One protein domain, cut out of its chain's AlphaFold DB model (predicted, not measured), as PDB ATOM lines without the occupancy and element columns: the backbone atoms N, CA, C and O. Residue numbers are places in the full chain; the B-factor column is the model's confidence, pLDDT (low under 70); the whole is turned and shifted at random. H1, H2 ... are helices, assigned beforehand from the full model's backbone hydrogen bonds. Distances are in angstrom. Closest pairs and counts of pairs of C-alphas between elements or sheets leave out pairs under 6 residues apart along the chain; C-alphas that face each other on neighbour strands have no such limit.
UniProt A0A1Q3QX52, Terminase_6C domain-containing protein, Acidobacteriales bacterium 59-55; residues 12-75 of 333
ATOM      1  N   PHE A  12     280.838 359.395 227.900       85.25
ATOM      2  CA  PHE A  12     279.670 359.287 228.771       85.25
ATOM      3  C   PHE A  12     279.357 357.823 229.096       85.25
ATOM      4  O   PHE A  12     279.202 357.489 230.265       85.25
ATOM      5  N   TYR A  13     279.358 356.943 228.089       84.44
ATOM      6  CA  TYR A  13     279.193 355.505 228.295       84.44
ATOM      7  C   TYR A  13     280.316 354.925 229.158       84.44
ATOM      8  O   TYR A  13     280.029 354.191 230.098       84.44
ATOM      9  N   ASP A  14     281.575 355.301 228.901       86.06
ATOM     10  CA  ASP A  14     282.715 354.844 229.706       86.06
ATOM     11  C   ASP A  14     282.543 355.219 231.188       86.06
ATOM     12  O   ASP A  14     282.707 354.373 232.069       86.06
ATOM     13  N   LEU A  15     282.122 356.458 231.469       89.19
ATOM     14  CA  LEU A  15     281.823 356.918 232.827       89.19
ATOM     15  C   LEU A  15     280.642 356.154 233.445       89.19
ATOM     16  O   LEU A  15     280.744 355.672 234.571       89.19
ATOM     17  N   CYS A  16     279.529 356.012 232.724       88.38
ATOM     18  CA  CYS A  16     278.366 355.250 233.184       88.38
ATOM     19  C   CYS A  16     278.732 353.793 233.489       88.38
ATOM     20  O   CYS A  16     278.298 353.250 234.502       88.38
ATOM     21  N   LYS A  17     279.580 353.178 232.663       86.56
ATOM     22  CA  LYS A  17     280.085 351.820 232.859       86.56
ATOM     23  C   LYS A  17     280.938 351.714 234.118       86.56
ATOM     24  O   LYS A  17     280.758 350.786 234.901       86.56
ATOM     25  N   GLU A  18     281.829 352.674 234.358       88.62
ATOM     26  CA  GLU A  18     282.633 352.728 235.586       88.62
ATOM     27  C   GLU A  18     281.803 352.927 236.861       88.62
ATOM     28  O   GLU A  18     282.259 352.549 237.949       88.62
ATOM     29  N   LEU A  19     280.629 353.549 236.731       87.12
ATOM     30  CA  LEU A  19     279.679 353.822 237.809       87.12
ATOM     31  C   LEU A  19     278.582 352.749 237.948       87.12
ATOM     32  O   LEU A  19     277.781 352.846 238.873       87.12
ATOM     33  N   GLY A  20     278.557 351.727 237.082       84.81
ATOM     34  CA  GLY A  20     277.566 350.643 237.127       84.81
ATOM     35  C   GLY A  20     276.162 351.057 236.673       84.81
ATOM     36  O   GLY A  20     275.177 350.608 237.244       84.81
ATOM     37  N   LEU A  21     276.064 351.954 235.687       84.62
ATOM     38  CA  LEU A  21     274.804 352.552 235.211       84.62
ATOM     39  C   LEU A  21     274.329 352.011 233.856       84.62
ATOM     40  O   LEU A  21     273.421 352.580 233.257       84.62
ATOM     41  N   VAL A  22     274.982 350.975 233.326       80.50
ATOM     42  CA  VAL A  22     274.778 350.515 231.939       80.50
ATOM     43  C   VAL A  22     273.835 349.323 231.812       80.50
ATOM     44  O   VAL A  22     273.455 348.971 230.701       80.50
ATOM     45  N   ASP A  23     273.433 348.727 232.933       73.38
ATOM     46  CA  ASP A  23     272.690 347.462 232.962       73.38
ATOM     47  C   ASP A  23     271.172 347.636 232.750       73.38
ATOM     48  O   ASP A  23     270.428 346.658 232.800       73.38
ATOM     49  N   GLY A  24     270.696 348.869 232.523       72.81
ATOM     50  CA  GLY A  24     269.269 349.168 232.345       72.81
ATOM     51  C   GLY A  24     268.434 348.996 233.617       72.81
ATOM     52  O   GLY A  24     267.213 348.929 233.552       72.81
ATOM     53  N   VAL A  25     269.091 348.897 234.773       77.50
ATOM     54  CA  VAL A  25     268.463 348.782 236.089       77.50
ATOM     55  C   VAL A  25     269.055 349.816 237.035       77.50
ATOM     56  O   VAL A  25     270.229 350.180 236.919       77.50
ATOM     57  N   ALA A  26     268.243 350.279 237.985       79.56
ATOM     58  CA  ALA A  26     268.693 351.221 238.997       79.56
ATOM     59  C   ALA A  26     269.892 350.646 239.783       79.56
ATOM     60  O   ALA A  26     269.828 349.505 240.250       79.56
ATOM     61  N   PRO A  27     270.977 351.418 239.972       82.31
ATOM     62  CA  PRO A  27     272.135 350.961 240.729       82.31
ATOM     63  C   PRO A  27     271.809 350.893 242.227       82.31
ATOM     64  O   PRO A  27     271.035 351.703 242.739       82.31
ATOM     65  N   GLU A  28     272.471 349.997 242.966       79.25
ATOM     66  CA  GLU A  28     272.265 349.840 244.421       79.25
ATOM     67  C   GLU A  28     272.469 351.149 245.206       79.25
ATOM     68  O   GLU A  28     271.807 351.392 246.210       79.25
ATOM     69  N   ASN A  29     273.367 352.015 244.727       79.75
ATOM     70  CA  ASN A  29     273.710 353.290 245.358       79.75
ATOM     71  C   ASN A  29     272.962 354.493 244.745       79.75
ATOM     72  O   ASN A  29     273.518 355.587 244.712       79.75
ATOM     73  N   ASN A  30     271.738 354.329 244.231       86.12
ATOM     74  CA  ASN A  30     270.867 355.443 243.815       86.12
ATOM     75  C   ASN A  30     270.120 356.005 245.048       86.12
ATOM     76  O   ASN A  30     269.486 355.238 245.762       86.12
ATOM     77  N   PHE A  31     270.110 357.287 245.420       89.00
ATOM     78  CA  PHE A  31     270.757 358.508 244.930       89.00
ATOM     79  C   PHE A  31     272.006 358.846 245.771       89.00
ATOM     80  O   PHE A  31     271.962 359.668 246.691       89.00
ATOM     81  N   GLY A  32     273.116 358.157 245.522       86.75
ATOM     82  CA  GLY A  32     274.303 358.156 246.379       86.75
ATOM     83  C   GLY A  32     275.566 358.690 245.708       86.75
ATOM     84  O   GLY A  32     275.612 358.963 244.508       86.75
ATOM     85  N   MET A  33     276.620 358.839 246.516       88.94
ATOM     86  CA  MET A  33     277.947 359.250 246.049       88.94
ATOM     87  C   MET A  33     278.808 358.026 245.726       88.94
ATOM     88  O   MET A  33     279.085 357.211 246.603       88.94
ATOM     89  N   VAL A  34     279.303 357.936 244.493       85.75
ATOM     90  CA  VAL A  34     280.205 356.873 244.027       85.75
ATOM     91  C   VAL A  34     281.370 357.510 243.279       85.75
ATOM     92  O   VAL A  34     281.177 358.275 242.340       85.75
ATOM     93  N   LYS A  35     282.606 357.215 243.705       86.50
ATOM     94  CA  LYS A  35     283.844 357.733 243.080       86.50
ATOM     95  C   LYS A  35     283.849 359.263 242.871       86.50
ATOM     96  O   LYS A  35     284.378 359.759 241.883       86.50
ATOM     97  N   GLY A  36     283.257 360.017 243.802       89.44
ATOM     98  CA  GLY A  36     283.174 361.483 243.737       89.44
ATOM     99  C   GLY A  36     282.035 362.038 242.872       89.44
ATOM    100  O   GLY A  36     281.875 363.254 242.814       89.44
ATOM    101  N   TRP A  37     281.224 361.175 242.254       88.81
ATOM    102  CA  TRP A  37     280.024 361.548 241.508       88.81
ATOM    103  C   TRP A  37     278.768 361.272 242.323       88.81
ATOM    104  O   TRP A  37     278.658 360.237 242.973       88.81
ATOM    105  N   SER A  38     277.810 362.188 242.249       90.50
ATOM    106  CA  SER A  38     276.445 361.970 242.716       90.50
ATOM    107  C   SER A  38     275.658 361.299 241.592       90.50
ATOM    108  O   SER A  38     275.587 361.828 240.479       90.50
ATOM    109  N   ILE A  39     275.136 360.104 241.864       90.06
ATOM    110  CA  ILE A  39     274.409 359.291 240.888       90.06
ATOM    111  C   ILE A  39     272.912 359.543 241.035       90.06
ATOM    112  O   ILE A  39     272.362 359.424 242.128       90.06
ATOM    113  N   HIS A  40     272.272 359.857 239.910       90.25
ATOM    114  CA  HIS A  40     270.825 359.961 239.782       90.25
ATOM    115  C   HIS A  40     270.384 359.183 238.546       90.25
ATOM    116  O   HIS A  40     270.577 359.646 237.423       90.25
ATOM    117  N   TRP A  41     269.830 357.994 238.762       90.88
ATOM    118  CA  TRP A  41     269.270 357.144 237.715       90.88
ATOM    119  C   TRP A  41     267.749 357.120 237.851       90.88
ATOM    120  O   TRP A  41     267.249 356.887 238.951       90.88
ATOM    121  N   ILE A  42     267.029 357.407 236.767       90.50
ATOM    122  CA  ILE A  42     265.564 357.481 236.749       90.50
ATOM    123  C   ILE A  42     265.082 356.952 235.396       90.50
ATOM    124  O   ILE A  42     265.317 357.597 234.376       90.50
ATOM    125  N   ASP A  43     264.401 355.808 235.396       90.44
ATOM    126  CA  ASP A  43     263.648 355.303 234.250       90.44
ATOM    127  C   ASP A  43     262.173 355.725 234.313       90.44
ATOM    128  O   ASP A  43     261.716 356.390 235.249       90.44
ATOM    129  N   ALA A  44     261.406 355.344 233.294       89.88
ATOM    130  CA  ALA A  44     259.991 355.648 233.207       89.88
ATOM    131  C   ALA A  44     259.190 355.021 234.348       89.88
ATOM    132  O   ALA A  44     258.292 355.681 234.861       89.88
ATOM    133  N   ASP A  45     259.509 353.802 234.782       87.94
ATOM    134  CA  ASP A  45     258.759 353.147 235.855       87.94
ATOM    135  C   ASP A  45     258.976 353.868 237.197       87.94
ATOM    136  O   ASP A  45     258.006 354.141 237.912       87.94
ATOM    137  N   MET A  46     260.214 354.272 237.509       92.06
ATOM    138  CA  MET A  46     260.524 355.099 238.681       92.06
ATOM    139  C   MET A  46     259.874 356.482 238.583       92.06
ATOM    140  O   MET A  46     259.251 356.938 239.540       92.06
ATOM    141  N   ALA A  47     259.941 357.130 237.417       92.94
ATOM    142  CA  ALA A  47     259.302 358.425 237.206       92.94
ATOM    143  C   ALA A  47     257.774 358.352 237.377       92.94
ATOM    144  O   ALA A  47     257.181 359.251 237.974       92.94
ATOM    145  N   ILE A  48     257.122 357.300 236.872       94.50
ATOM    146  CA  ILE A  48     255.675 357.068 237.024       94.50
ATOM    147  C   ILE A  48     255.321 356.827 238.489       94.50
ATOM    148  O   ILE A  48     254.337 357.388 238.974       94.50
ATOM    149  N   ALA A  49     256.122 356.036 239.207       92.31
ATOM    150  CA  ALA A  49     255.940 355.823 240.641       92.31
ATOM    151  C   ALA A  49     256.027 357.143 241.434       92.31
ATOM    152  O   ALA A  49     255.256 357.343 242.373       92.31
ATOM    153  N   ASP A  50     256.882 358.067 240.989       92.19
ATOM    154  CA  ASP A  50     257.031 359.417 241.547       92.19
ATOM    155  C   ASP A  50     255.976 360.426 241.038       92.19
ATOM    156  O   ASP A  50     256.003 361.607 241.394       92.19
ATOM    157  N   GLY A  51     255.000 359.978 240.240       93.62
ATOM    158  CA  GLY A  51     253.850 360.775 239.802       93.62
ATOM    159  C   GLY A  51     253.975 361.404 238.413       93.62
ATOM    160  O   GLY A  51     253.177 362.280 238.070       93.62
ATOM    161  N   CYS A  52     254.942 360.980 237.595       93.25
ATOM    162  CA  CYS A  52     255.024 361.395 236.197       93.25
ATOM    163  C   CYS A  52     253.781 360.904 235.424       93.25
ATOM    164  O   CYS A  52     253.500 359.706 235.426       93.25
ATOM    165  N   PRO A  53     253.044 361.785 234.720       93.75
ATOM    166  CA  PRO A  53     251.795 361.424 234.044       93.75
ATOM    167  C   PRO A  53     252.005 360.668 232.720       93.75
ATOM    168  O   PRO A  53     251.065 360.524 231.940       93.75
ATOM    169  N   ILE A  54     253.233 360.239 232.417       89.31
ATOM    170  CA  ILE A  54     253.558 359.590 231.151       89.31
ATOM    171  C   ILE A  54     252.887 358.215 231.046       89.31
ATOM    172  O   ILE A  54     252.987 357.380 231.943       89.31
ATOM    173  N   ASN A  55     252.217 357.958 229.921       91.31
ATOM    174  CA  ASN A  55     251.616 356.661 229.636       91.31
ATOM    175  C   ASN A  55     252.528 355.848 228.711       91.31
ATOM    176  O   ASN A  55     252.502 356.005 227.490       91.31
ATOM    177  N   MET A  56     253.310 354.929 229.281       89.12
ATOM    178  CA  MET A  56     254.240 354.107 228.498       89.12
ATOM    179  C   MET A  56     253.558 353.169 227.496       89.12
ATOM    180  O   MET A  56     254.195 352.766 226.524       89.12
ATOM    181  N   ALA A  57     252.277 352.835 227.678       84.69
ATOM    182  CA  ALA A  57     251.534 352.067 226.682       84.69
ATOM    183  C   ALA A  57     251.234 352.912 225.436       84.69
ATOM    184  O   ALA A  57     251.418 352.437 224.316       84.69
ATOM    185  N   GLU A  58     250.840 354.175 225.617       86.56
ATOM    186  CA  GLU A  58     250.661 355.125 224.511       86.56
ATOM    187  C   GLU A  58     251.998 355.444 223.837       86.56
ATOM    188  O   GLU A  58     252.085 355.417 222.610       86.56
ATOM    189  N   MET A  59     253.066 355.654 224.613       80.81
ATOM    190  CA  MET A  59     254.398 355.921 224.058       80.81
ATOM    191  C   MET A  59     254.911 354.752 223.215       80.81
ATOM    192  O   MET A  59     255.391 354.973 222.106       80.81
ATOM    193  N   ARG A  60     254.740 353.504 223.673       80.25
ATOM    194  CA  ARG A  60     255.071 352.315 222.868       80.25
ATOM    195  C   ARG A  60     254.249 352.241 221.579       80.25
ATOM    196  O   ARG A  60     254.792 351.882 220.539       80.25
ATOM    197  N   GLN A  61     252.967 352.611 221.617       72.38
ATOM    198  CA  GLN A  61     252.112 352.642 220.423       72.38
ATOM    199  C   GLN A  61     252.498 353.737 219.422       72.38
ATOM    200  O   GLN A  61     252.322 353.538 218.219       72.38
ATOM    201  N   LEU A  62     252.996 354.875 219.909       72.19
ATOM    202  CA  LEU A  62     253.437 356.000 219.085       72.19
ATOM    203  C   LEU A  62     254.821 355.760 218.477       72.19
ATOM    204  O   LEU A  62     255.019 356.043 217.299       72.19
ATOM    205  N   ILE A  63     255.766 355.250 219.269       75.38
ATOM    206  CA  ILE A  63     257.169 355.084 218.869       75.38
ATOM    207  C   ILE A  63     257.363 353.816 218.033       75.38
ATOM    208  O   ILE A  63     258.113 353.844 217.065       75.38
ATOM    209  N   GLN A  64     256.666 352.725 218.377       69.00
ATOM    210  CA  GLN A  64     256.702 351.438 217.660       69.00
ATOM    211  C   GLN A  64     258.110 350.855 217.447       69.00
ATOM    212  O   GLN A  64     258.324 350.060 216.532       69.00
ATOM    213  N   ASP A  65     259.055 351.229 218.305       66.75
ATOM    214  CA  ASP A  65     260.444 350.784 218.287       66.75
ATOM    215  C   ASP A  65     260.892 350.544 219.736       66.75
ATOM    216  O   ASP A  65     261.036 351.484 220.525       66.75
ATOM    217  N   ASP A  66     261.055 349.270 220.099       70.88
ATOM    218  CA  ASP A  66     261.426 348.869 221.457       70.88
ATOM    219  C   ASP A  66     262.841 349.323 221.826       70.88
ATOM    220  O   ASP A  66     263.084 349.621 222.992       70.88
ATOM    221  N   ASP A  67     263.761 349.431 220.866       70.38
ATOM    222  CA  ASP A  67     265.123 349.900 221.121       70.38
ATOM    223  C   ASP A  67     265.097 351.383 221.521       70.38
ATOM    224  O   ASP A  67     265.710 351.771 222.517       70.38
ATOM    225  N   ILE A  68     264.309 352.205 220.823       72.69
ATOM    226  CA  ILE A  68     264.114 353.622 221.178       72.69
ATOM    227  C   ILE A  68     263.411 353.755 222.521       72.69
ATOM    228  O   ILE A  68     263.816 354.565 223.354       72.69
ATOM    229  N   VAL A  69     262.369 352.954 222.754       80.00
ATOM    230  CA  VAL A  69     261.670 352.964 224.040       80.00
ATOM    231  C   VAL A  69     262.645 352.612 225.169       80.00
ATOM    232  O   VAL A  69     262.684 353.291 226.194       80.00
ATOM    233  N   ASN A  70     263.477 351.596 224.964       81.44
ATOM    234  CA  ASN A  70     264.478 351.155 225.926       81.44
ATOM    235  C   ASN A  70     265.547 352.223 226.188       81.44
ATOM    236  O   ASN A  70     265.920 352.461 227.339       81.44
ATOM    237  N   GLN A  71     266.007 352.901 225.141       79.62
ATOM    238  CA  GLN A  71     267.014 353.949 225.246       79.62
ATOM    239  C   GLN A  71     266.478 355.206 225.953       79.62
ATOM    240  O   GLN A  71     267.078 355.679 226.920       79.62
ATOM    241  N   GLU A  72     265.346 355.736 225.486       84.38
ATOM    242  CA  GLU A  72     264.816 357.037 225.913       84.38
ATOM    243  C   GLU A  72     264.063 356.967 227.246       84.38
ATOM    244  O   GLU A  72     264.041 357.946 227.991       84.38
ATOM    245  N   PHE A  73     263.458 355.819 227.572       87.75
ATOM    246  CA  PHE A  73     262.597 355.679 228.751       87.75
ATOM    247  C   PHE A  73     263.117 354.693 229.790       87.75
ATOM    248  O   PHE A  73     262.760 354.832 230.953       87.75
ATOM    249  N   TYR A  74     263.955 353.725 229.418       85.75
ATOM    250  CA  TYR A  74     264.430 352.692 230.351       85.75
ATOM    251  C   TYR A  74     265.930 352.756 230.638       85.75
ATOM    252  O   TYR A  74     266.489 351.864 231.270       85.75
ATOM    253  N   CYS A  75     266.590 353.831 230.204       86.25
ATOM    254  CA  CYS A  75     268.014 354.050 230.430       86.25
ATOM    255  C   CYS A  75     268.904 352.875 229.974       86.25
ATOM    256  O   CYS A  75     269.932 352.582 230.592       86.25
TER     257      CYS A  75
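AT A GLANCE: This is residues 12 to 75 of the 333 residues of the protein "Terminase_6C domain-containing protein" of Acidobacteriales bacterium 59-55 (UniProt A0A1Q3QX52). An elongated, loosely built model has three short helices, H2, H3 and H4, at one end, set as three sides of an open frame, and the single helix H1 at the other end. A long winding stretch without a named element, residues 19 to 43, joins the two ends: it runs from H1 toward the middle, goes back out to Gly 36, and there folds back to run on to H2. The printed part has 64 residues with four named helices in the order H1, H2, H3, H4 and no named strand; the class is all helix, with under half of the residues, 29 of 64, in named elements. The whole is only just loose, close to compact, with a radius of gyration of the C-alphas of 13.3 A, and it spans 39 by 25 by 14 A.

HOW THE PARTS SIT: H3, residues 56 to 63, and H4, residues 66 to 73, touch only at the corner by their tight link, and the closest C-alphas, those of Arg 60 and Val 69, are 6.7 A apart. Their lines stand at a steep tilt of 60 degrees and they run opposite ways. H2, residues 44 to 49, is close to H4 but not clearly touching: the closest C-alphas, those of Ala 44 and Phe 73, are 5.2 A apart. These two run the same way at a steep tilt of 51 degrees. H2 is also close to H3 but not clearly touching, with the C-alphas of Ala 44 and Met 56 closest at 7.6 A. H2 and H3 run opposite ways at a shallow tilt of 26 degrees. H1, residues 12 to 18, is apart from H2, H3 and H4. Between H1 and H2, residues 33 to 34 form a short antiparallel pairing with residues 37 to 38. In H1, H2, H3 and H4 every O i to N i+4 pair is within hydrogen-bond range.

IN THESE COORDINATES: H3, Met 56 to Ile 63, measures 10.1 A from first to last C-alpha, and C-alpha 56 is at (254.240, 354.107, 228.498). H4, Asp 66 to Phe 73, measures 10.0 A and ends with C-alpha 73 at (262.597, 355.679, 228.751). H2, Ala 44 to Ala 49, measures 8.5 A. H1, Phe 12 to Glu 18, measures 9.9 A and begins with C-alpha 12 at (279.670, 359.287, 228.771).

THE WHOLE: The two C-alphas farthest apart, those of Gly 36 and Gln 61, are 39.8 A apart. The printed part has no cut. The link from H1 to H2 is long, with 25 residues; that from H2 to H3 is short, with 6. Residues 61 to 67, of which 61 to 63 belong to H3, stand free. The mean pLDDT of the printed part is 84.6, and residues 64 to 65 are under 70.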